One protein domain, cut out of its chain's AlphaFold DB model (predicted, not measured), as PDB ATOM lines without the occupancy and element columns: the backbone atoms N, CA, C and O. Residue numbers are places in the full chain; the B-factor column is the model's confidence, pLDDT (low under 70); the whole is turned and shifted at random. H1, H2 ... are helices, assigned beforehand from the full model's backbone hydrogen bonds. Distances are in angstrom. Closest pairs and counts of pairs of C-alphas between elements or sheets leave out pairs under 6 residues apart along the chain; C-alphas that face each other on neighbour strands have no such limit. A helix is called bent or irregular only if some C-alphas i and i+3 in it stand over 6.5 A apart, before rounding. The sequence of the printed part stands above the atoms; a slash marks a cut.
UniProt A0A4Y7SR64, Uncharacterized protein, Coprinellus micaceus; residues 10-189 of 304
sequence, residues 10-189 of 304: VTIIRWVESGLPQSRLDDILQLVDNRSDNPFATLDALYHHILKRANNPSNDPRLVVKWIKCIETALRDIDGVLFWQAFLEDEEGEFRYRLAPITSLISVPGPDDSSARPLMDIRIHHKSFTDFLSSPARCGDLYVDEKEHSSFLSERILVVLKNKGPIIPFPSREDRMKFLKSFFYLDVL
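AT A GLANCE: This is residues 10 to 189 of the 304 residues of an uncharacterized protein of Coprinellus micaceus (UniProt A0A4Y7SR64). A body of mostly short, crossed helices runs from a hairpin of H1 and H2 at one end to H10 at the other, with H4 and H6 near the middle. H3 packs between H2 and H8, the long H9 crosses H4, H10 packs on H5, and loop residues 112 to 117 stick out. The printed part has 180 residues, with ten named helices, H1 to H10 in chain order, and no named strand; the class is all helix, with 102 residues in named elements. It is compact, with a radius of gyration of the C-alphas of 17.3 A and spans of 54 by 39 by 29 A.

HOW THE PARTS SIT: H1, residues 10 to 17, and H2, residues 21 to 31, form a helical hairpin; their closest C-alphas, of Val 16 and Arg 24, are 5.2 A apart. H3, residues 41 to 51, touches H2 at a steep tilt of 51 degrees, closest at the C-alphas of Leu 31 and Ala 45, 6.7 A. H4, residues 63 to 73, H5, residues 81 to 88, and H6, residues 94 to 102, follow. H3 and H6 only just touch, with 3 pairs of C-alphas within 8 A, and only at their ends; Ile 50 and Ile 102 have the closest C-alphas, 6.0 A apart. H7, residues 127 to 133, only just touches H4, with 3 pairs of C-alphas within 8 A; the closest are those of Val 65 and Leu 133, 7.6 A. H8, residues 136 to 142, touches H3 at a shallow tilt of 23 degrees, the same way, closest at the C-alphas of Asp 44 and Arg 138, 6.2 A. H9, residues 146 to 163, touches H4 with residues 149 to 153 alone, about perpendicular at 88 degrees; the closest C-alphas, of Lys 66 and His 149, are 5.9 A apart. H10, residues 173 to 184, touches H5 with residues 178 to 183 alone, closest at the C-alphas of Phe 83 and Phe 179, 5.4 A. Every O i to N i+4 pair is within hydrogen-bond range in H1, H2, H3, H4, H5, H7, H9 and H10, against 3 of 5 in H6 and 1 of 3 in H8, where 1 of 4 O i to N i+3 pairs is.

IN THESE COORDINATES: H1 begins at C-alpha 10, (96.154, 79.497, 77.882). H9, the longest, measures 25.7 A from C-alpha 146, (114.652, 100.414, 69.112), to C-alpha 163. H10 measures 16.5 A and ends at C-alpha 184, (125.108, 85.341, 57.083). H6 and H8 are irregular: C-alphas 98 and 101 are 7.0 A apart, and 138 and 141 are 9.3 A apart.

THE WHOLE: The C-alphas of Arg 35 and Arg 173, the two farthest apart, are 56.1 A apart. The printed part has no cut. The links H3 to H4 and H6 to H7 are long; in the latter, residues 106 to 107 pair antiparallel with residues 123 to 124. Mean pLDDT of the printed part is 83.2, with residues 32 to 36, 75 to 79, 110 to 120 and 187 to 189 under 70.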
ATOM      1  N   VAL A  10      95.067  80.313  78.459       87.44
ATOM      2  CA  VAL A  10      96.154  79.497  77.882       87.44
ATOM      3  C   VAL A  10      97.511  79.821  78.516       87.44
ATOM      4  O   VAL A  10      98.263  78.906  78.850       87.44
ATOM      5  N   THR A  11      97.828  81.102  78.727       87.44
ATOM      6  CA  THR A  11      99.051  81.515  79.432       87.44
ATOM      7  C   THR A  11      99.000  81.125  80.912       87.44
ATOM      8  O   THR A  11     100.014  80.677  81.439       87.44
ATOM      9  N   ILE A  12      97.833  81.209  81.564       86.56
ATOM     10  CA  ILE A  12      97.629  80.744  82.948       86.56
ATOM     11  C   ILE A  12      97.867  79.235  83.081       86.56
ATOM     12  O   ILE A  12      98.616  78.827  83.962       86.56
ATOM     13  N   ILE A  13      97.286  78.407  82.207       87.31
ATOM     14  CA  ILE A  13      97.462  76.945  82.244       87.31
ATOM     15  C   ILE A  13      98.951  76.601  82.133       87.31
ATOM     16  O   ILE A  13      99.495  75.939  83.011       87.31
ATOM     17  N   ARG A  14      99.640  77.168  81.138       87.81
ATOM     18  CA  ARG A  14     101.083  76.954  80.939       87.81
ATOM     19  C   ARG A  14     101.942  77.496  82.080       87.81
ATOM     20  O   ARG A  14     103.012  76.963  82.356       87.81
ATOM     21  N   TRP A  15     101.498  78.557  82.752       87.88
ATOM     22  CA  TRP A  15     102.160  79.074  83.948       87.88
ATOM     23  C   TRP A  15     102.037  78.117  85.132       87.88
ATOM     24  O   TRP A  15     103.032  77.834  85.800       87.88
ATOM     25  N   VAL A  16     100.838  77.580  85.355       87.62
ATOM     26  CA  VAL A  16     100.554  76.584  86.392       87.62
ATOM     27  C   VAL A  16     101.325  75.283  86.126       87.62
ATOM     28  O   VAL A  16     101.917  74.742  87.054       87.62
ATOM     29  N   GLU A  17     101.413  74.841  84.869       87.06
ATOM     30  CA  GLU A  17     102.219  73.686  84.431       87.06
ATOM     31  C   GLU A  17     103.738  73.899  84.615       87.06
ATOM     32  O   GLU A  17     104.472  72.936  84.822       87.06
ATOM     33  N   SER A  18     104.226  75.148  84.597       84.06
ATOM     34  CA  SER A  18     105.658  75.484  84.738       84.06
ATOM     35  C   SER A  18     106.206  75.452  86.182       84.06
ATOM     36  O   SER A  18     107.321  75.910  86.454       84.06
ATOM     37  N   GLY A  19     105.437  74.967  87.161       84.94
ATOM     38  CA  GLY A  19     105.900  74.858  88.546       84.94
ATOM     39  C   GLY A  19     104.884  74.217  89.485       84.94
ATOM     40  O   GLY A  19     104.066  73.408  89.069       84.94
ATOM     41  N   LEU A  20     104.945  74.569  90.774       88.25
ATOM     42  CA  LEU A  20     104.006  74.068  91.781       88.25
ATOM     43  C   LEU A  20     102.615  74.696  91.568       88.25
ATOM     44  O   LEU A  20     102.482  75.905  91.789       88.25
ATOM     45  N   PRO A  21     101.571  73.924  91.200       88.31
ATOM     46  CA  PRO A  21     100.307  74.494  90.727       88.31
ATOM     47  C   PRO A  21      99.623  75.443  91.713       88.31
ATOM     48  O   PRO A  21      99.088  76.467  91.301       88.31
ATOM     49  N   GLN A  22      99.678  75.130  93.013       87.75
ATOM     50  CA  GLN A  22      99.091  75.953  94.077       87.75
ATOM     51  C   GLN A  22      99.764  77.330  94.150       87.75
ATOM     52  O   GLN A  22      99.105  78.339  93.929       87.75
ATOM     53  N   SER A  23     101.092  77.373  94.308       86.38
ATOM     54  CA  SER A  23     101.853  78.631  94.348       86.38
ATOM     55  C   SER A  23     101.684  79.468  93.074       86.38
ATOM     56  O   SER A  23     101.555  80.686  93.163       86.38
ATOM     57  N   ARG A  24     101.648  78.833  91.893       87.56
ATOM     58  CA  ARG A  24     101.440  79.532  90.612       87.56
ATOM     59  C   ARG A  24     100.026  80.101  90.472       87.56
ATOM     60  O   ARG A  24      99.855  81.111  89.793       87.56
ATOM     61  N   LEU A  25      99.028  79.464  91.087       86.69
ATOM     62  CA  LEU A  25      97.653  79.958  91.133       86.69
ATOM     63  C   LEU A  25      97.508  81.109  92.137       86.69
ATOM     64  O   LEU A  25      96.898  82.120  91.794       86.69
ATOM     65  N   ASP A  26      98.119  80.996  93.319       86.44
ATOM     66  CA  ASP A  26      98.141  82.055  94.336       86.44
ATOM     67  C   ASP A  26      98.769  83.349  93.789       86.44
ATOM     68  O   ASP A  26      98.226  84.434  94.000       86.44
ATOM     69  N   ASP A  27      99.859  83.232  93.013       85.19
ATOM     70  CA  ASP A  27     100.463  84.345  92.265       85.19
ATOM     71  C   ASP A  27      99.438  85.052  91.357       85.19
ATOM     72  O   ASP A  27      99.351  86.279  91.342       85.19
ATOM     73  N   ILE A  28      98.654  84.288  90.585       84.62
ATOM     74  CA  ILE A  28      97.676  84.837  89.635       84.62
ATOM     75  C   ILE A  28      96.514  85.504  90.371       84.62
ATOM     76  O   ILE A  28      96.083  86.583  89.966       84.62
ATOM     77  N   LEU A  29      96.014  84.897  91.449       83.19
ATOM     78  CA  LEU A  29      94.907  85.455  92.228       83.19
ATOM     79  C   LEU A  29      95.252  86.843  92.796       83.19
ATOM     80  O   LEU A  29      94.382  87.707  92.843       83.19
ATOM     81  N   GLN A  30      96.524  87.092  93.126       81.81
ATOM     82  CA  GLN A  30      97.014  88.405  93.566       81.81
ATOM     83  C   GLN A  30      97.147  89.443  92.429       81.81
ATOM     84  O   GLN A  30      97.172  90.641  92.701       81.81
ATOM     85  N   LEU A  31      97.221  89.025  91.158       77.44
ATOM     86  CA  LEU A  31      97.373  89.930  90.001       77.44
ATOM     87  C   LEU A  31      96.044  90.484  89.459       77.44
ATOM     88  O   LEU A  31      96.040  91.503  88.765       77.44
ATOM     89  N   VAL A  32      94.922  89.805  89.721       66.94
ATOM     90  CA  VAL A  32      93.639  90.028  89.020       66.94
ATOM     91  C   VAL A  32      92.822  91.212  89.572       66.94
ATOM     92  O   VAL A  32      91.891  91.664  88.909       66.94
ATOM     93  N   ASP A  33      93.183  91.785  90.722       58.69
ATOM     94  CA  ASP A  33      92.339  92.750  91.460       58.69
ATOM     95  C   ASP A  33      92.305  94.190  90.878       58.69
ATOM     96  O   ASP A  33      91.706  95.110  91.438       58.69
ATOM     97  N   ASN A  34      92.937  94.418  89.721       56.56
ATOM     98  CA  ASN A  34      93.088  95.746  89.122       56.56
ATOM     99  C   ASN A  34      91.988  96.068  88.097       56.56
ATOM    100  O   ASN A  34      92.083  95.724  86.916       56.56
ATOM    101  N   ARG A  35      90.971  96.828  88.528       55.88
ATOM    102  CA  ARG A  35      90.041  97.513  87.612       55.88
ATOM    103  C   ARG A  35      90.800  98.584  86.825       55.88
ATOM    104  O   ARG A  35      91.233  99.574  87.407       55.88
ATOM    105  N   SER A  36      90.931  98.409  85.514       66.06
ATOM    106  CA  SER A  36      91.545  99.402  84.625       66.06
ATOM    107  C   SER A  36      90.792  99.500  83.300       66.06
ATOM    108  O   SER A  36      90.222  98.509  82.845       66.06
ATOM    109  N   ASP A  37      90.880 100.656  82.648       72.38
ATOM    110  CA  ASP A  37      90.269 100.901  81.336       72.38
ATOM    111  C   ASP A  37      91.010 100.207  80.169       72.38
ATOM    112  O   ASP A  37      90.510 100.180  79.043       72.38
ATOM    113  N   ASN A  38      92.196  99.624  80.406       75.06
ATOM    114  CA  ASN A  38      92.923  98.839  79.404       75.06
ATOM    115  C   ASN A  38      92.335  97.410  79.309       75.06
ATOM    116  O   ASN A  38      92.480  96.636  80.260       75.06
ATOM    117  N   PRO A  39      91.765  96.992  78.156       79.06
ATOM    118  CA  PRO A  39      91.194  95.653  77.979       79.06
ATOM    119  C   PRO A  39      92.232  94.517  78.027       79.06
ATOM    120  O   PRO A  39      91.852  93.352  78.123       79.06
ATOM    121  N   PHE A  40      93.531  94.833  77.966       83.00
ATOM    122  CA  PHE A  40      94.626  93.874  78.103       83.00
ATOM    123  C   PHE A  40      95.255  93.846  79.501       83.00
ATOM    124  O   PHE A  40      96.155  93.044  79.715       83.00
ATOM    125  N   ALA A  41      94.802  94.651  80.469       84.44
ATOM    126  CA  ALA A  41      95.520  94.848  81.736       84.44
ATOM    127  C   ALA A  41      95.844  93.558  82.508       84.44
ATOM    128  O   ALA A  41      96.961  93.408  82.995       84.44
ATOM    129  N   THR A  42      94.919  92.596  82.573       85.38
ATOM    130  CA  THR A  42      95.170  91.287  83.206       85.38
ATOM    131  C   THR A  42      96.239  90.477  82.464       85.38
ATOM    132  O   THR A  42      97.052  89.804  83.091       85.38
ATOM    133  N   LEU A  43      96.264  90.552  81.129       87.94
ATOM    134  CA  LEU A  43      97.262  89.881  80.293       87.94
ATOM    135  C   LEU A  43      98.630  90.570  80.400       87.94
ATOM    136  O   LEU A  43      99.649  89.894  80.509       87.94
ATOM    137  N   ASP A  44      98.637  91.902  80.412       90.25
ATOM    138  CA  ASP A  44      99.832  92.732  80.548       90.25
ATOM    139  C   ASP A  44     100.483  92.507  81.921       90.25
ATOM    140  O   ASP A  44     101.677  92.226  81.992       90.25
ATOM    141  N   ALA A  45      99.694  92.505  83.001       89.31
ATOM    142  CA  ALA A  45     100.153  92.172  84.350       89.31
ATOM    143  C   ALA A  45     100.718  90.742  84.442       89.31
ATOM    144  O   ALA A  45     101.761  90.534  85.062       89.31
ATOM    145  N   LEU A  46     100.076  89.765  83.789       90.88
ATOM    146  CA  LEU A  46     100.548  88.378  83.745       90.88
ATOM    147  C   LEU A  46     101.884  88.251  82.994       90.88
ATOM    148  O   LEU A  46     102.821  87.650  83.516       90.88
ATOM    149  N   TYR A  47     102.012  88.851  81.806       93.62
ATOM    150  CA  TYR A  47     103.273  88.876  81.054       93.62
ATOM    151  C   TYR A  47     104.393  89.558  81.837       93.62
ATOM    152  O   TYR A  47     105.512  89.047  81.887       93.62
ATOM    153  N   HIS A  48     104.083  90.673  82.489       92.75
ATOM    154  CA  HIS A  48     105.028  91.429  83.293       92.75
ATOM    155  C   HIS A  48     105.517  90.634  84.518       92.75
ATOM    156  O   HIS A  48     106.718  90.570  84.779       92.75
ATOM    157  N   HIS A  49     104.603  89.965  85.228       91.81
ATOM    158  CA  HIS A  49     104.922  89.097  86.364       91.81
ATOM    159  C   HIS A  49     105.812  87.911  85.967       91.81
ATOM    160  O   HIS A  49     106.789  87.613  86.654       91.81
ATOM    161  N   ILE A  50     105.502  87.257  84.843       93.12
ATOM    162  CA  ILE A  50     106.290  86.128  84.339       93.12
ATOM    163  C   ILE A  50     107.690  86.605  83.922       93.12
ATOM    164  O   ILE A  50     108.684  86.045  84.381       93.12
ATOM    165  N   LEU A  51     107.793  87.683  83.131       94.06
ATOM    166  CA  LEU A  51     109.081  88.248  82.709       94.06
ATOM    167  C   LEU A  51     109.977  88.663  83.882       94.06
ATOM    168  O   LEU A  51     111.184  88.438  83.820       94.06
ATOM    169  N   LYS A  52     109.409  89.211  84.965       92.19
ATOM    170  CA  LYS A  52     110.171  89.577  86.173       92.19
ATOM    171  C   LYS A  52     110.779  88.386  86.916       92.19
ATOM    172  O   LYS A  52     111.662  88.598  87.742       92.19
ATOM    173  N   ARG A  53     110.353  87.150  86.623       91.19
ATOM    174  CA  ARG A  53     110.979  85.925  87.143       91.19
ATOM    175  C   ARG A  53     112.013  85.310  86.192       91.19
ATOM    176  O   ARG A  53     112.636  84.328  86.578       91.19
ATOM    177  N   ALA A  54     112.243  85.870  84.998       92.31
ATOM    178  CA  ALA A  54     113.392  85.501  84.167       92.31
ATOM    179  C   ALA A  54     114.704  85.881  84.877       92.31
ATOM    180  O   ALA A  54     114.793  86.960  85.470       92.31
ATOM    181  N   ASN A  55     115.731  85.026  84.796       91.12
ATOM    182  CA  ASN A  55     116.989  85.230  85.526       91.12
ATOM    183  C   ASN A  55     117.869  86.290  84.835       91.12
ATOM    184  O   ASN A  55     118.905  85.975  84.252       91.12
ATOM    185  N   ASN A  56     117.449  87.555  84.859       91.75
ATOM    186  CA  ASN A  56     118.244  88.683  84.374       91.75
ATOM    187  C   ASN A  56     119.385  89.004  85.362       91.75
ATOM    188  O   ASN A  56     119.194  88.871  86.572       91.75
ATOM    189  N   PRO A  57     120.564  89.435  84.886       92.00
ATOM    190  CA  PRO A  57     121.645  89.855  85.764       92.00
ATOM    191  C   PRO A  57     121.352  91.253  86.335       92.00
ATOM    192  O   PRO A  57     120.701  92.078  85.692       92.00
ATOM    193  N   SER A  58     121.847  91.553  87.538       89.19
ATOM    194  CA  SER A  58     121.513  92.796  88.258       89.19
ATOM    195  C   SER A  58     121.934  94.089  87.542       89.19
ATOM    196  O   SER A  58     121.416  95.156  87.858       89.19
ATOM    197  N   ASN A  59     122.875  94.007  86.596       91.25
ATOM    198  CA  ASN A  59     123.334  95.120  85.760       91.25
ATOM    199  C   ASN A  59     122.518  95.308  84.464       91.25
ATOM    200  O   ASN A  59     122.605  96.378  83.868       91.25
ATOM    201  N   ASP A  60     121.727  94.320  84.033       92.06
ATOM    202  CA  ASP A  60     120.827  94.436  82.877       92.06
ATOM    203  C   ASP A  60     119.492  93.704  83.127       92.06
ATOM    204  O   ASP A  60     119.275  92.595  82.627       92.06
ATOM    205  N   PRO A  61     118.545  94.325  83.858       92.31
ATOM    206  CA  PRO A  61     117.243  93.724  84.165       92.31
ATOM    207  C   PRO A  61     116.358  93.477  82.927       92.31
ATOM    208  O   PRO A  61     115.277  92.906  83.061       92.31
ATOM    209  N   ARG A  62     116.784  93.910  81.731       95.31
ATOM    210  CA  ARG A  62     116.043  93.782  80.467       95.31
ATOM    211  C   ARG A  62     116.734  92.854  79.459       95.31
ATOM    212  O   ARG A  62     116.256  92.744  78.328       95.31
ATOM    213  N   LEU A  63     117.802  92.152  79.849       95.62
ATOM    214  CA  LEU A  63     118.579  91.263  78.975       95.62
ATOM    215  C   LEU A  63     117.707  90.224  78.251       95.62
ATOM    216  O   LEU A  63     117.765  90.103  77.029       95.62
ATOM    217  N   VAL A  64     116.826  89.531  78.976       95.19
ATOM    218  CA  VAL A  64     115.931  88.523  78.386       95.19
ATOM    219  C   VAL A  64     114.915  89.145  77.422       95.19
ATOM    220  O   VAL A  64     114.576  88.534  76.412       95.19
ATOM    221  N   VAL A  65     114.475  90.387  77.654       95.31
ATOM    222  CA  VAL A  65     113.622  91.105  76.691       95.31
ATOM    223  C   VAL A  65     114.404  91.440  75.418       95.31
ATOM    224  O   VAL A  65     113.875  91.254  74.321       95.31
ATOM    225  N   LYS A  66     115.673  91.862  75.531       94.88
ATOM    226  CA  LYS A  66     116.559  92.093  74.371       94.88
ATOM    227  C   LYS A  66     116.723  90.819  73.545       94.88
ATOM    228  O   LYS A  66     116.536  90.863  72.333       94.88
ATOM    229  N   TRP A  67     116.981  89.688  74.200       93.88
ATOM    230  CA  TRP A  67     117.087  88.375  73.561       93.88
ATOM    231  C   TRP A  67     115.813  87.977  72.811       93.88
ATOM    232  O   TRP A  67     115.884  87.626  71.634       93.88
ATOM    233  N   ILE A  68     114.640  88.090  73.448       92.38
ATOM    234  CA  ILE A  68     113.353  87.778  72.807       92.38
ATOM    235  C   ILE A  68     113.124  88.684  71.591       92.38
ATOM    236  O   ILE A  68     112.705  88.190  70.548       92.38
ATOM    237  N   LYS A  69     113.457  89.980  71.675       89.94
ATOM    238  CA  LYS A  69     113.382  90.897  70.524       89.94
ATOM    239  C   LYS A  69     114.366  90.532  69.411       89.94
ATOM    240  O   LYS A  69     114.014  90.654  68.244       89.94
ATOM    241  N   CYS A  70     115.578  90.066  69.715       87.81
ATOM    242  CA  CYS A  70     116.505  89.560  68.692       87.81
ATOM    243  C   CYS A  70     115.928  88.346  67.947       87.81
ATOM    244  O   CYS A  70     115.954  88.334  66.722       87.81
ATOM    245  N   ILE A  71     115.350  87.387  68.676       86.62
ATOM    246  CA  ILE A  71     114.710  86.190  68.107       86.62
ATOM    247  C   ILE A  71     113.473  86.565  67.270       86.62
ATOM    248  O   ILE A  71     113.259  86.014  66.197       86.62
ATOM    249  N   GLU A  72     112.666  87.522  67.737       84.44
ATOM    250  CA  GLU A  72     111.427  87.960  67.076       84.44
ATOM    251  C   GLU A  72     111.659  88.801  65.813       84.44
ATOM    252  O   GLU A  72     110.878  88.720  64.866       84.44
ATOM    253  N   THR A  73     112.733  89.592  65.783       78.38
ATOM    254  CA  THR A  73     113.039  90.506  64.668       78.38
ATOM    255  C   THR A  73     113.894  89.888  63.562       78.38
ATOM    256  O   THR A  73     114.174  90.572  62.575       78.38
ATOM    257  N   ALA A  74     114.318  88.634  63.706       70.31
ATOM    258  CA  ALA A  74     115.081  87.907  62.702       70.31
ATOM    259  C   ALA A  74     114.207  87.339  61.570       70.31
ATOM    260  O   ALA A  74     113.004  87.124  61.728       70.31
ATOM    261  N   LEU A  75     114.827  87.073  60.415       54.53
ATOM    262  CA  LEU A  75     114.168  86.396  59.297       54.53
ATOM    263  C   LEU A  75     113.764  84.962  59.666       54.53
ATOM    264  O   LEU A  75     114.397  84.304  60.490       54.53
ATOM    265  N   ARG A  76     112.713  84.479  58.998       53.28
ATOM    266  CA  ARG A  76     112.057  83.186  59.264       53.28
ATOM    267  C   ARG A  76     112.889  81.946  58.919       53.28
ATOM    268  O   ARG A  76     112.432  80.854  59.221       53.28
ATOM    269  N   ASP A  77     114.069  82.137  58.333       55.00
ATOM    270  CA  ASP A  77     114.947  81.069  57.840       55.00
ATOM    271  C   ASP A  77     116.214  80.905  58.716       55.00
ATOM    272  O   ASP A  77     117.166  80.218  58.342       55.00
ATOM    273  N   ILE A  78     116.264  81.560  59.888       64.50
ATOM    274  CA  ILE A  78     117.326  81.364  60.890       64.50
ATOM    275  C   ILE A  78     116.941  80.200  61.804       64.50
ATOM    276  O   ILE A  78     116.543  80.378  62.959       64.50
ATOM    277  N   ASP A  79     117.074  79.000  61.251       59.56
ATOM    278  CA  ASP A  79     116.772  77.755  61.947       59.56
ATOM    279  C   ASP A  79     117.765  77.502  63.094       59.56
ATOM    280  O   ASP A  79     118.990  77.548  62.922       59.56
ATOM    281  N   GLY A  80     117.229  77.129  64.260       73.31
ATOM    282  CA  GLY A  80     117.991  76.466  65.317       73.31
ATOM    283  C   GLY A  80     118.270  77.275  66.589       73.31
ATOM    284  O   GLY A  80     118.983  78.277  66.607       73.31
ATOM    285  N   VAL A  81     117.837  76.709  67.717       81.31
ATOM    286  CA  VAL A  81     118.216  77.085  69.090       81.31
ATOM    287  C   VAL A  81     119.732  77.192  69.247       81.31
ATOM    288  O   VAL A  81     120.195  78.114  69.904       81.31
ATOM    289  N   LEU A  82     120.508  76.307  68.608       84.00
ATOM    290  CA  LEU A  82     121.977  76.336  68.642       84.00
ATOM    291  C   LEU A  82     122.563  77.662  68.138       84.00
ATOM    292  O   LEU A  82     123.563  78.124  68.684       84.00
ATOM    293  N   PHE A  83     121.944  78.284  67.128       87.31
ATOM    294  CA  PHE A  83     122.367  79.601  66.660       87.31
ATOM    295  C   PHE A  83     122.108  80.661  67.731       87.31
ATOM    296  O   PHE A  83     123.020  81.389  68.112       87.31
ATOM    297  N   TRP A  84     120.884  80.711  68.256       88.50
ATOM    298  CA  TRP A  84     120.477  81.719  69.234       88.50
ATOM    299  C   TRP A  84     121.164  81.579  70.590       88.50
ATOM    300  O   TRP A  84     121.482  82.601  71.188       88.50
ATOM    301  N   GLN A  85     121.455  80.356  71.041       89.56
ATOM    302  CA  GLN A  85     122.324  80.114  72.192       89.56
ATOM    303  C   GLN A  85     123.703  80.731  71.939       89.56
ATOM    304  O   GLN A  85     124.069  81.703  72.589       89.56
ATOM    305  N   ALA A  86     124.417  80.272  70.911       90.06
ATOM    306  CA  ALA A  86     125.778  80.730  70.634       90.06
ATOM    307  C   ALA A  86     125.884  82.230  70.267       90.06
ATOM    308  O   ALA A  86     126.952  82.824  70.399       90.06
ATOM    309  N   PHE A  87     124.799  82.851  69.791       91.06
ATOM    310  CA  PHE A  87     124.743  84.279  69.462       91.06
ATOM    311  C   PHE A  87     124.410  85.185  70.662       91.06
ATOM    312  O   PHE A  87     124.773  86.362  70.655       91.06
ATOM    313  N   LEU A  88     123.691  84.674  71.670       92.25
ATOM    314  CA  LEU A  88     123.178  85.474  72.789       92.25
ATOM    315  C   LEU A  88     123.835  85.161  74.138       92.25
ATOM    316  O   LEU A  88     123.863  86.066  74.972       92.25
ATOM    317  N   GLU A  89     124.342  83.943  74.342       91.75
ATOM    318  CA  GLU A  89     125.087  83.525  75.539       91.75
ATOM    319  C   GLU A  89     126.507  84.115  75.558       91.75
ATOM    320  O   GLU A  89     127.227  84.083  74.557       91.75
ATOM    321  N   ASP A  90     126.923  84.590  76.729       90.94
ATOM    322  CA  ASP A  90     128.323  84.816  77.088       90.94
ATOM    323  C   ASP A  90     128.898  83.598  77.858       90.94
ATOM    324  O   ASP A  90     130.102  83.343  77.787       90.94
ATOM    325  N   GLU A  91     128.046  82.814  78.543       91.25
ATOM    326  CA  GLU A  91     128.414  81.612  79.319       91.25
ATOM    327  C   GLU A  91     127.611  80.355  78.913       91.25
ATOM    328  O   GLU A  91     126.430  80.425  78.568       91.25
ATOM    329  N   GLU A  92     128.232  79.169  78.980       89.94
ATOM    330  CA  GLU A  92     127.608  77.908  78.547       89.94
ATOM    331  C   GLU A  92     126.326  77.580  79.337       89.94
ATOM    332  O   GLU A  92     126.342  77.401  80.556       89.94
ATOM    333  N   GLY A  93     125.198  77.471  78.624       87.88
ATOM    334  CA  GLY A  93     123.893  77.133  79.202       87.88
ATOM    335  C   GLY A  93     123.118  78.321  79.782       87.88
ATOM    336  O   GLY A  93     121.976  78.147  80.231       87.88
ATOM    337  N   GLU A  94     123.684  79.530  79.729       92.81
ATOM    338  CA  GLU A  94     123.055  80.775  80.170       92.81
ATOM    339  C   GLU A  94     121.677  80.988  79.513       92.81
ATOM    340  O   GLU A  94     120.725  81.380  80.190       92.81
ATOM    341  N   PHE A  95     121.510  80.650  78.230       91.12
ATOM    342  CA  PHE A  95     120.264  80.834  77.481       91.12
ATOM    343  C   PHE A  95     119.108  80.082  78.124       91.12
ATOM    344  O   PHE A  95     118.046  80.638  78.416       91.12
ATOM    345  N   ARG A  96     119.345  78.794  78.389       90.25
ATOM    346  CA  ARG A  96     118.368  77.905  79.019       90.25
ATOM    347  C   ARG A  96     118.128  78.325  80.464       90.25
ATOM    348  O   ARG A  96     116.973  78.398  80.871       90.25
ATOM    349  N   TYR A  97     119.179  78.676  81.205       93.19
ATOM    350  CA  TYR A  97     119.058  79.167  82.578       93.19
ATOM    351  C   TYR A  97     118.199  80.440  82.684       93.19
ATOM    352  O   TYR A  97     117.331  80.520  83.556       93.19
ATOM    353  N   ARG A  98     118.385  81.427  81.796       94.12
ATOM    354  CA  ARG A  98     117.616  82.682  81.835       94.12
ATOM    355  C   ARG A  98     116.178  82.537  81.338       94.12
ATOM    356  O   ARG A  98     115.302  83.215  81.873       94.12
ATOM    357  N   LEU A  99     115.926  81.659  80.360       91.75
ATOM    358  CA  LEU A  99     114.592  81.447  79.779       91.75
ATOM    359  C   LEU A  99     113.736  80.398  80.512       91.75
ATOM    360  O   LEU A  99     112.511  80.444  80.397       91.75
ATOM    361  N   ALA A 100     114.330  79.488  81.292       90.62
ATOM    362  CA  ALA A 100     113.598  78.446  82.024       90.62
ATOM    363  C   ALA A 100     112.412  78.961  82.879       90.62
ATOM    364  O   ALA A 100     111.356  78.321  82.849       90.62
ATOM    365  N   PRO A 101     112.497  80.112  83.582       91.50
ATOM    366  CA  PRO A 101     111.371  80.634  84.364       91.50
ATOM    367  C   PRO A 101     110.191  81.168  83.537       91.50
ATOM    368  O   PRO A 101     109.144  81.449  84.118       91.50
ATOM    369  N   ILE A 102     110.346  81.346  82.218       92.56
ATOM    370  CA  ILE A 102     109.354  81.989  81.335       92.56
ATOM    371  C   ILE A 102     108.856  81.081  80.202       92.56
ATOM    372  O   ILE A 102     108.309  81.552  79.202       92.56
ATOM    373  N   THR A 103     108.989  79.764  80.370       90.81
ATOM    374  CA  THR A 103     108.550  78.731  79.410       90.81
ATOM    375  C   THR A 103     107.055  78.781  79.058       90.81
ATOM    376  O   THR A 103     106.638  78.313  77.996       90.81
ATOM    377  N   SER A 104     106.238  79.429  79.896       90.12
ATOM    378  CA  SER A 104     104.825  79.733  79.626       90.12
ATOM    379  C   SER A 104     104.600  80.796  78.536       90.12
ATOM    380  O   SER A 104     103.490  80.885  78.004       90.12
ATOM    381  N   LEU A 105     105.636  81.561  78.159       91.94
ATOM    382  CA  LEU A 105     105.625  82.592  77.104       91.94
ATOM    383  C   LEU A 105     106.431  82.196  75.858       91.94
ATOM    384  O   LEU A 105     106.059  82.566  74.739       91.94
ATOM    385  N   ILE A 106     107.499  81.416  76.045       90.38
ATOM    386  CA  ILE A 106     108.436  81.018  74.992       90.38
ATOM    387  C   ILE A 106     108.800  79.531  75.093       90.38
ATOM    388  O   ILE A 106     109.140  79.024  76.157       90.38
ATOM    389  N   SER A 107     108.730  78.813  73.975       87.81
ATOM    390  CA  SER A 107     109.189  77.428  73.856       87.81
ATOM    391  C   SER A 107     110.677  77.403  73.531       87.81
ATOM    392  O   SER A 107     111.083  78.005  72.539       87.81
ATOM    393  N   VAL A 108     111.458  76.638  74.291       85.00
ATOM    394  CA  VAL A 108     112.837  76.263  73.946       85.00
ATOM    395  C   VAL A 108     112.902  74.730  73.993       85.00
ATOM    396  O   VAL A 108     112.730  74.183  75.083       85.00
ATOM    397  N   PRO A 109     113.067  74.017  72.861       80.06
ATOM    398  CA  PRO A 109     113.053  72.552  72.839       80.06
ATOM    399  C   PRO A 109     114.204  71.938  73.650       80.06
ATOM    400  O   PRO A 109     115.267  72.550  73.838       80.06
ATOM    401  N   GLY A 110     113.990  70.726  74.160       69.44
ATOM    402  CA  GLY A 110     114.992  69.964  74.899       69.44
ATOM    403  C   GLY A 110     116.124  69.452  73.997       69.44
ATOM    404  O   GLY A 110     115.963  69.404  72.778       69.44
ATOM    405  N   PRO A 111     117.276  69.058  74.571       63.44
ATOM    406  CA  PRO A 111     118.325  68.369  73.814       63.44
ATOM    407  C   PRO A 111     117.869  66.984  73.313       63.44
ATOM    408  O   PRO A 111     118.330  66.542  72.266       63.44
ATOM    409  N   ASP A 112     116.933  66.340  74.021       57.31
ATOM    410  CA  ASP A 112     116.503  64.957  73.772       57.31
ATOM    411  C   ASP A 112     115.205  64.828  72.945       57.31
ATOM    412  O   ASP A 112     114.742  63.706  72.719       57.31
ATOM    413  N   ASP A 113     114.613  65.936  72.466       55.94
ATOM    414  CA  ASP A 113     113.364  65.975  71.672       55.94
ATOM    415  C   ASP A 113     113.564  65.396  70.250       55.94
ATOM    416  O   ASP A 113     113.495  66.072  69.224       55.94
ATOM    417  N   SER A 114     113.825  64.091  70.195       48.78
ATOM    418  CA  SER A 114     114.359  63.357  69.039       48.78
ATOM    419  C   SER A 114     113.293  62.889  68.036       48.78
ATOM    420  O   SER A 114     113.606  62.187  67.074       48.78
ATOM    421  N   SER A 115     112.014  63.186  68.284       46.69
ATOM    422  CA  SER A 115     110.869  62.510  67.652       46.69
ATOM    423  C   SER A 115     110.182  63.296  66.526       46.69
ATOM    424  O   SER A 115     109.216  62.801  65.944       46.69
ATOM    425  N   ALA A 116     110.687  64.481  66.164       42.25
ATOM    426  CA  ALA A 116     110.200  65.254  65.022       42.25
ATOM    427  C   ALA A 116     111.343  65.832  64.167       42.25
ATOM    428  O   ALA A 116     112.444  66.091  64.640       42.25
ATOM    429  N   ARG A 117     111.050  65.996  62.871       44.25
ATOM    430  CA  ARG A 117     111.950  66.476  61.805       44.25
ATOM    431  C   ARG A 117     112.519  67.887  62.058       44.25
ATOM    432  O   ARG A 117     111.972  68.609  62.888       44.25
ATOM    433  N   PRO A 118     113.601  68.285  61.351       43.94
ATOM    434  CA  PRO A 118     114.405  69.441  61.734       43.94
ATOM    435  C   PRO A 118     113.626  70.745  61.576       43.94
ATOM    436  O   PRO A 118     113.345  71.156  60.458       43.94
ATOM    437  N   LEU A 119     113.306  71.357  62.712       48.06
ATOM    438  CA  LEU A 119     113.118  72.793  62.927       48.06
ATOM    439  C   LEU A 119     113.257  72.977  64.449       48.06
ATOM    440  O   LEU A 119     112.299  72.851  65.218       48.06
ATOM    441  N   MET A 120     114.512  73.083  64.902       56.31
ATOM    442  CA  MET A 120     114.890  73.193  66.317       56.31
ATOM    443  C   MET A 120     114.579  74.605  66.827       56.31
ATOM    444  O   MET A 120     115.486  75.341  67.201       56.31
ATOM    445  N   ASP A 121     113.314  75.010  66.802       71.25
ATOM    446  CA  ASP A 121     112.977  76.431  66.842       71.25
ATOM    447  C   ASP A 121     112.546  76.917  68.216       71.25
ATOM    448  O   ASP A 121     111.739  76.299  68.922       71.25
ATOM    449  N   ILE A 122     113.024  78.114  68.550       82.81
ATOM    450  CA  ILE A 122     112.476  78.902  69.645       82.81
ATOM    451  C   ILE A 122     111.142  79.474  69.177       82.81
ATOM    452  O   ILE A 122     111.086  80.227  68.207       82.81
ATOM    453  N   ARG A 123     110.050  79.143  69.872       85.81
ATOM    454  CA  ARG A 123     108.706  79.598  69.487       85.81
ATOM    455  C   ARG A 123     108.102  80.495  70.547       85.81
ATOM    456  O   ARG A 123     107.806  80.045  71.650       85.81
ATOM    457  N   ILE A 124     107.859  81.752  70.191       88.75
ATOM    458  CA  ILE A 124     107.028  82.649  70.992       88.75
ATOM    459  C   ILE A 124     105.575  82.181  70.872       88.75
ATOM    460  O   ILE A 124     105.044  82.049  69.770       88.75
ATOM    461  N   HIS A 125     104.929  81.905  72.005       87.50
ATOM    462  CA  HIS A 125     103.667  81.158  72.011       87.50
ATOM    463  C   HIS A 125     102.463  81.923  71.453       87.50
ATOM    464  O   HIS A 125     101.502  81.293  71.016       87.50
ATOM    465  N   HIS A 126     102.470  83.259  71.493       87.94
ATOM    466  CA  HIS A 126     101.356  84.064  70.992       87.94
ATOM    467  C   HIS A 126     101.765  85.493  70.619       87.94
ATOM    468  O   HIS A 126     102.547  86.132  71.322       87.94
ATOM    469  N   LYS A 127     101.159  86.033  69.553       87.62
ATOM    470  CA  LYS A 127     101.467  87.375  69.034       87.62
ATOM    471  C   LYS A 127     101.201  88.506  70.039       87.62
ATOM    472  O   LYS A 127     101.982  89.445  70.103       87.62
ATOM    473  N   SER A 128     100.184  88.399  70.900       89.88
ATOM    474  CA  SER A 128      99.905  89.461  71.889       89.88
ATOM    475  C   SER A 128     101.048  89.712  72.879       89.88
ATOM    476  O   SER A 128     101.049  90.762  73.524       89.88
ATOM    477  N   PHE A 129     101.992  88.773  73.011       92.38
ATOM    478  CA  PHE A 129     103.221  88.953  73.779       92.38
ATOM    479  C   PHE A 129     104.253  89.808  73.027       92.38
ATOM    480  O   PHE A 129     104.839  90.707  73.621       92.38
ATOM    481  N   THR A 130     104.419  89.627  71.713       90.94
ATOM    482  CA  THR A 130     105.292  90.501  70.907       90.94
ATOM    483  C   THR A 130     104.674  91.896  70.750       90.94
ATOM    484  O   THR A 130     105.373  92.902  70.890       90.94
ATOM    485  N   ASP A 131     103.342  91.982  70.632       91.25
ATOM    486  CA  ASP A 131     102.587  93.243  70.693       91.25
ATOM    487  C   ASP A 131     102.717  93.941  72.071       91.25
ATOM    488  O   ASP A 131     102.616  95.166  72.163       91.25
ATOM    489  N   PHE A 132     102.910  93.181  73.160       93.06
ATOM    490  CA  PHE A 132     103.180  93.715  74.503       93.06
ATOM    491  C   PHE A 132     104.604  94.276  74.582       93.06
ATOM    492  O   PHE A 132     104.769  95.450  74.907       93.06
ATOM    493  N   LEU A 133     105.618  93.491  74.193       93.75
ATOM    494  CA  LEU A 133     107.028  93.912  74.182       93.75
ATOM    495  C   LEU A 133     107.293  95.123  73.271       93.75
ATOM    496  O   LEU A 133     108.210  95.904  73.527       93.75
ATOM    497  N   SER A 134     106.480  95.298  72.228       91.25
ATOM    498  CA  SER A 134     106.556  96.428  71.296       91.25
ATOM    499  C   SER A 134     105.905  97.715  71.820       91.25
ATOM    500  O   SER A 134     106.146  98.785  71.261       91.25
ATOM    501  N   SER A 135     105.100  97.652  72.886       92.81
ATOM    502  CA  SER A 135     104.330  98.792  73.394       92.81
ATOM    503  C   SER A 135     104.911  99.338  74.708       92.81
ATOM    504  O   SER A 135     104.790  98.672  75.740       92.81
ATOM    505  N   PRO A 136     105.474 100.565  74.740       93.00
ATOM    506  CA  PRO A 136     106.010 101.144  75.977       93.00
ATOM    507  C   PRO A 136     104.928 101.340  77.046       93.00
ATOM    508  O   PRO A 136     105.179 101.120  78.228       93.00
ATOM    509  N   ALA A 137     103.701 101.670  76.628       90.81
ATOM    510  CA  ALA A 137     102.558 101.858  77.520       90.81
ATOM    511  C   ALA A 137     102.067 100.560  78.193       90.81
ATOM    512  O   ALA A 137     101.387 100.638  79.212       90.81
ATOM    513  N   ARG A 138     102.395  99.382  77.636       91.00
ATOM    514  CA  ARG A 138     102.036  98.069  78.207       91.00
ATOM    515  C   ARG A 138     103.212  97.420  78.937       91.00
ATOM    516  O   ARG A 138     103.035  96.889  80.026       91.00
ATOM    517  N   CYS A 139     104.409  97.474  78.350       91.50
ATOM    518  CA  CYS A 139     105.599  96.795  78.869       91.50
ATOM    519  C   CYS A 139     106.238  97.510  80.079       91.50
ATOM    520  O   CYS A 139     106.876  96.858  80.911       91.50
ATOM    521  N   GLY A 140     106.038  98.827  80.216       91.31
ATOM    522  CA  GLY A 140     106.469  99.594  81.388       91.31
ATOM    523  C   GLY A 140     107.988  99.585  81.583       91.31
ATOM    524  O   GLY A 140     108.744  99.826  80.644       91.31
ATOM    525  N   ASP A 141     108.446  99.276  82.800       92.69
ATOM    526  CA  ASP A 141     109.868  99.225  83.170       92.69
ATOM    527  C   ASP A 141     110.668  98.111  82.472       92.69
ATOM    528  O   ASP A 141     111.897  98.140  82.489       92.69
ATOM    529  N   LEU A 142     109.997  97.167  81.804       94.25
ATOM    530  CA  LEU A 142     110.642  96.138  80.984       94.25
ATOM    531  C   LEU A 142     110.783  96.531  79.506       94.25
ATOM    532  O   LEU A 142     111.368  95.774  78.729       94.25
ATOM    533  N   TYR A 143     110.266  97.694  79.095       95.38
ATOM    534  CA  TYR A 143     110.348  98.133  77.706       95.38
ATOM    535  C   TYR A 143     111.802  98.347  77.263       95.38
ATOM    536  O   TYR A 143     112.623  98.931  77.976       95.38
ATOM    537  N   VAL A 144     112.102  97.892  76.049       93.75
ATOM    538  CA  VAL A 144     113.381  98.097  75.363       93.75
ATOM    539  C   VAL A 144     113.065  98.813  74.060       93.75
ATOM    540  O   VAL A 144     112.400  98.238  73.191       93.75
ATOM    541  N   ASP A 145     113.519 100.056  73.920       91.56
ATOM    542  CA  ASP A 145     113.313 100.830  72.696       91.56
ATOM    543  C   ASP A 145     114.157 100.294  71.520       91.56
ATOM    544  O   ASP A 145     114.958  99.363  71.656       91.56
ATOM    545  N   GLU A 146     113.936 100.836  70.322       85.69
ATOM    546  CA  GLU A 146     114.652 100.414  69.112       85.69
ATOM    547  C   GLU A 146     116.158 100.719  69.171       85.69
ATOM    548  O   GLU A 146     116.960  99.936  68.661       85.69
ATOM    549  N   LYS A 147     116.566 101.817  69.820       86.38
ATOM    550  CA  LYS A 147     117.972 102.217  69.938       86.38
ATOM    551  C   LYS A 147     118.722 101.281  70.883       86.38
ATOM    552  O   LYS A 147     119.818 100.842  70.545       86.38
ATOM    553  N   GLU A 148     118.144 100.957  72.035       89.50
ATOM    554  CA  GLU A 148     118.724 100.018  72.995       89.50
ATOM    555  C   GLU A 148     118.794  98.599  72.414       89.50
ATOM    556  O   GLU A 148     119.829  97.941  72.528       89.50
ATOM    557  N   HIS A 149     117.740  98.149  71.721       88.12
ATOM    558  CA  HIS A 149     117.745  96.859  71.022       88.12
ATOM    559  C   HIS A 149     118.797  96.812  69.907       88.12
ATOM    560  O   HIS A 149     119.600  95.880  69.870       88.12
ATOM    561  N   SER A 150     118.861  97.845  69.060       83.88
ATOM    562  CA  SER A 150     119.868  97.947  67.998       83.88
ATOM    563  C   SER A 150     121.285  97.997  68.563       83.88
ATOM    564  O   SER A 150     122.178  97.391  67.985       83.88
ATOM    565  N   SER A 151     121.507  98.677  69.693       86.81
ATOM    566  CA  SER A 151     122.818  98.744  70.346       86.81
ATOM    567  C   SER A 151     123.256  97.393  70.896       86.81
ATOM    568  O   SER A 151     124.368  96.965  70.611       86.81
ATOM    569  N   PHE A 152     122.381  96.692  71.619       90.38
ATOM    570  CA  PHE A 152     122.667  95.340  72.101       90.38
ATOM    571  C   PHE A 152     123.008  94.390  70.942       90.38
ATOM    572  O   PHE A 152     123.998  93.662  70.980       90.38
ATOM    573  N   LEU A 153     122.216  94.454  69.871       86.81
ATOM    574  CA  LEU A 153     122.412  93.642  68.679       86.81
ATOM    575  C   LEU A 153     123.692  94.019  67.910       86.81
ATOM    576  O   LEU A 153     124.361  93.131  67.384       86.81
ATOM    577  N   SER A 154     124.072  95.303  67.908       83.56
ATOM    578  CA  SER A 154     125.335  95.780  67.327       83.56
ATOM    579  C   SER A 154     126.536  95.109  67.991       83.56
ATOM    580  O   SER A 154     127.424  94.603  67.308       83.56
ATOM    581  N   GLU A 155     126.546  95.087  69.327       88.25
ATOM    582  CA  GLU A 155     127.642  94.521  70.117       88.25
ATOM    583  C   GLU A 155     127.717  92.992  69.950       88.25
ATOM    584  O   GLU A 155     128.803  92.450  69.756       88.25
ATOM    585  N   ARG A 156     126.576  92.282  69.896       90.06
ATOM    586  CA  ARG A 156     126.564  90.835  69.583       90.06
ATOM    587  C   ARG A 156     127.110  90.525  68.183       90.06
ATOM    588  O   ARG A 156     127.876  89.576  68.025       90.06
ATOM    589  N   ILE A 157     126.794  91.343  67.176       86.19
ATOM    590  CA  ILE A 157     127.382  91.214  65.830       86.19
ATOM    591  C   ILE A 157     128.896  91.469  65.870       86.19
ATOM    592  O   ILE A 157     129.656  90.682  65.305       86.19
ATOM    593  N   LEU A 158     129.348  92.529  66.549       85.75
ATOM    594  CA  LEU A 158     130.769  92.865  66.681       85.75
ATOM    595  C   LEU A 158     131.572  91.727  67.322       85.75
ATOM    596  O   LEU A 158     132.612  91.338  66.791       85.75
ATOM    597  N   VAL A 159     131.065  91.152  68.414       90.38
ATOM    598  CA  VAL A 159     131.655  89.984  69.082       90.38
ATOM    599  C   VAL A 159     131.871  88.835  68.094       90.38
ATOM    600  O   VAL A 159     132.971  88.280  68.041       90.38
ATOM    601  N   VAL A 160     130.871  88.518  67.261       89.31
ATOM    602  CA  VAL A 160     131.009  87.461  66.247       89.31
ATOM    603  C   VAL A 160     132.072  87.814  65.207       89.31
ATOM    604  O   VAL A 160     132.925  86.977  64.896       89.31
ATOM    605  N   LEU A 161     132.064  89.052  64.698       85.19
ATOM    606  CA  LEU A 161     133.025  89.537  63.698       85.19
ATOM    607  C   LEU A 161     134.475  89.512  64.205       85.19
ATOM    608  O   LEU A 161     135.377  89.118  63.461       85.19
ATOM    609  N   LYS A 162     134.692  89.891  65.468       87.94
ATOM    610  CA  LYS A 162     135.988  89.891  66.160       87.94
ATOM    611  C   LYS A 162     136.509  88.470  66.391       87.94
ATOM    612  O   LYS A 162     137.653  88.173  66.055       87.94
ATOM    613  N   ASN A 163     135.656  87.576  66.895       88.88
ATOM    614  CA  ASN A 163     136.038  86.212  67.283       88.88
ATOM    615  C   ASN A 163     135.973  85.186  66.136       88.88
ATOM    616  O   ASN A 163     136.327  84.021  66.328       88.88
ATOM    617  N   LYS A 164     135.549  85.593  64.928       88.25
ATOM    618  CA  LYS A 164     135.359  84.701  63.763       88.25
ATOM    619  C   LYS A 164     134.341  83.578  64.042       88.25
ATOM    620  O   LYS A 164     134.484  82.450  63.554       88.25
ATOM    621  N   GLY A 165     133.338  83.870  64.868       87.00
ATOM    622  CA  GLY A 165     132.408  82.898  65.448       87.00
ATOM    623  C   GLY A 165     131.843  83.370  66.796       87.00
ATOM    624  O   GLY A 165     132.158  84.478  67.222       87.00
ATOM    625  N   PRO A 166     131.007  82.557  67.460       87.56
ATOM    626  CA  PRO A 166     130.456  82.868  68.784       87.56
ATOM    627  C   PRO A 166     131.538  82.924  69.877       87.56
ATOM    628  O   PRO A 166     132.664  82.475  69.662       87.56
ATOM    629  N   ILE A 167     131.175  83.424  71.066       88.69
ATOM    630  CA  ILE A 167     132.039  83.380  72.265       88.69
ATOM    631  C   ILE A 167     132.307  81.926  72.669       88.69
ATOM    632  O   ILE A 167     133.457  81.531  72.856       88.69
ATOM    633  N   ILE A 168     131.241  81.129  72.773       86.44
ATOM    634  CA  ILE A 168     131.304  79.719  73.163       86.44
ATOM    635  C   ILE A 168     131.627  78.888  71.912       86.44
ATOM    636  O   ILE A 168     130.817  78.845  70.981       86.44
ATOM    637  N   PRO A 169     132.801  78.236  71.828       81.81
ATOM    638  CA  PRO A 169     133.213  77.532  70.621       81.81
ATOM    639  C   PRO A 169     132.404  76.244  70.416       81.81
ATOM    640  O   PRO A 169     132.278  75.420  71.319       81.81
ATOM    641  N   PHE A 170     131.927  76.014  69.191       78.12
ATOM    642  CA  PHE A 170     131.298  74.740  68.838       78.12
ATOM    643  C   PHE A 170     132.311  73.581  68.855       78.12
ATOM    644  O   PHE A 170     133.412  73.734  68.313       78.12
ATOM    645  N   PRO A 171     131.933  72.395  69.372       74.75
ATOM    646  CA  PRO A 171     132.801  71.219  69.385       74.75
ATOM    647  C   PRO A 171     133.005  70.619  67.986       74.75
ATOM    648  O   PRO A 171     134.011  69.955  67.742       74.75
ATOM    649  N   SER A 172     132.071  70.849  67.054       83.44
ATOM    650  CA  SER A 172     132.147  70.348  65.681       83.44
ATOM    651  C   SER A 172     132.373  71.478  64.670       83.44
ATOM    652  O   SER A 172     131.847  72.589  64.786       83.44
ATOM    653  N   ARG A 173     133.142  71.176  63.613       81.31
ATOM    654  CA  ARG A 173     133.303  72.080  62.463       81.31
ATOM    655  C   ARG A 173     131.972  72.303  61.742       81.31
ATOM    656  O   ARG A 173     131.756  73.387  61.214       81.31
ATOM    657  N   GLU A 174     131.109  71.293  61.706       80.19
ATOM    658  CA  GLU A 174     129.823  71.355  61.015       80.19
ATOM    659  C   GLU A 174     128.890  72.378  61.672       80.19
ATOM    660  O   GLU A 174     128.352  73.238  60.983       80.19
ATOM    661  N   ASP A 175     128.779  72.367  63.000       81.88
ATOM    662  CA  ASP A 175     127.893  73.281  63.728       81.88
ATOM    663  C   ASP A 175     128.419  74.717  63.706       81.88
ATOM    664  O   ASP A 175     127.640  75.651  63.527       81.88
ATOM    665  N   ARG A 176     129.748  74.905  63.718       83.38
ATOM    666  CA  ARG A 176     130.352  76.214  63.417       83.38
ATOM    667  C   ARG A 176     129.980  76.704  62.014       83.38
ATOM    668  O   ARG A 176     129.692  77.886  61.848       83.38
ATOM    669  N   MET A 177     129.970  75.826  61.006       81.19
ATOM    670  CA  MET A 177     129.575  76.197  59.641       81.19
ATOM    671  C   MET A 177     128.061  76.435  59.506       81.19
ATOM    672  O   MET A 177     127.669  77.301  58.725       81.19
ATOM    673  N   LYS A 178     127.212  75.737  60.274       80.50
ATOM    674  CA  LYS A 178     125.773  76.037  60.378       80.50
ATOM    675  C   LYS A 178     125.558  77.412  61.005       80.50
ATOM    676  O   LYS A 178     124.919  78.252  60.387       80.50
ATOM    677  N   PHE A 179     126.175  77.681  62.159       85.75
ATOM    678  CA  PHE A 179     126.115  78.984  62.826       85.75
ATOM    679  C   PHE A 179     126.554  80.121  61.908       85.75
ATOM    680  O   PHE A 179     125.852  81.120  61.798       85.75
ATOM    681  N   LEU A 180     127.698  79.974  61.229       84.31
ATOM    682  CA  LEU A 180     128.194  80.999  60.315       84.31
ATOM    683  C   LEU A 180     127.230  81.194  59.135       84.31
ATOM    684  O   LEU A 180     126.945  82.338  58.799       84.31
ATOM    685  N   LYS A 181     126.650  80.120  58.569       78.88
ATOM    686  CA  LYS A 181     125.604  80.220  57.532       78.88
ATOM    687  C   LYS A 181     124.383  80.993  58.053       78.88
ATOM    688  O   LYS A 181     123.991  81.969  57.425       78.88
ATOM    689  N   SER A 182     123.853  80.651  59.226       80.56
ATOM    690  CA  SER A 182     122.740  81.369  59.870       80.56
ATOM    691  C   SER A 182     123.076  82.834  60.202       80.56
ATOM    692  O   SER A 182     122.240  83.713  60.015       80.56
ATOM    693  N   PHE A 183     124.317  83.130  60.608       82.94
ATOM    694  CA  PHE A 183     124.811  84.495  60.830       82.94
ATOM    695  C   PHE A 183     124.827  85.315  59.532       82.94
ATOM    696  O   PHE A 183     124.416  86.473  59.540       82.94
ATOM    697  N   PHE A 184     125.223  84.711  58.402       74.69
ATOM    698  CA  PHE A 184     125.108  85.341  57.083       74.69
ATOM    699  C   PHE A 184     123.654  85.622  56.671       74.69
ATOM    700  O   PHE A 184     123.455  86.519  55.860       74.69
ATOM    701  N   TYR A 185     122.659  84.910  57.224       73.12
ATOM    702  CA  TYR A 185     121.222  85.110  56.964       73.12
ATOM    703  C   TYR A 185     120.502  86.038  57.969       73.12
ATOM    704  O   TYR A 185     119.295  86.254  57.851       73.12
ATOM    705  N   LEU A 186     121.212  86.656  58.925       72.75
ATOM    706  CA  LEU A 186     120.633  87.686  59.800       72.75
ATOM    707  C   LEU A 186     120.153  88.904  58.996       72.75
ATOM    708  O   LEU A 186     120.967  89.695  58.531       72.75
ATOM    709  N   ASP A 187     118.833  89.123  58.943       59.62
ATOM    710  CA  ASP A 187     118.154  90.286  58.324       59.62
ATOM    711  C   ASP A 187     118.804  91.645  58.633       59.62
ATOM    712  O   ASP A 187     118.880  92.551  57.813       59.62
ATOM    713  N   VAL A 188     119.328  91.759  59.847       55.59
ATOM    714  CA  VAL A 188     119.973  92.942  60.424       55.59
ATOM    715  C   VAL A 188     121.287  93.305  59.703       55.59
ATOM    716  O   VAL A 188     121.782  94.430  59.821       55.59
ATOM    717  N   LEU A 189     121.839  92.358  58.941       55.56
ATOM    718  CA  LEU A 189     123.004  92.492  58.069       55.56
ATOM    719  C   LEU A 189     122.597  92.652  56.585       55.56
ATOM    720  O   LEU A 189     123.441  93.020  55.764       55.56
TER     721      LEU A 189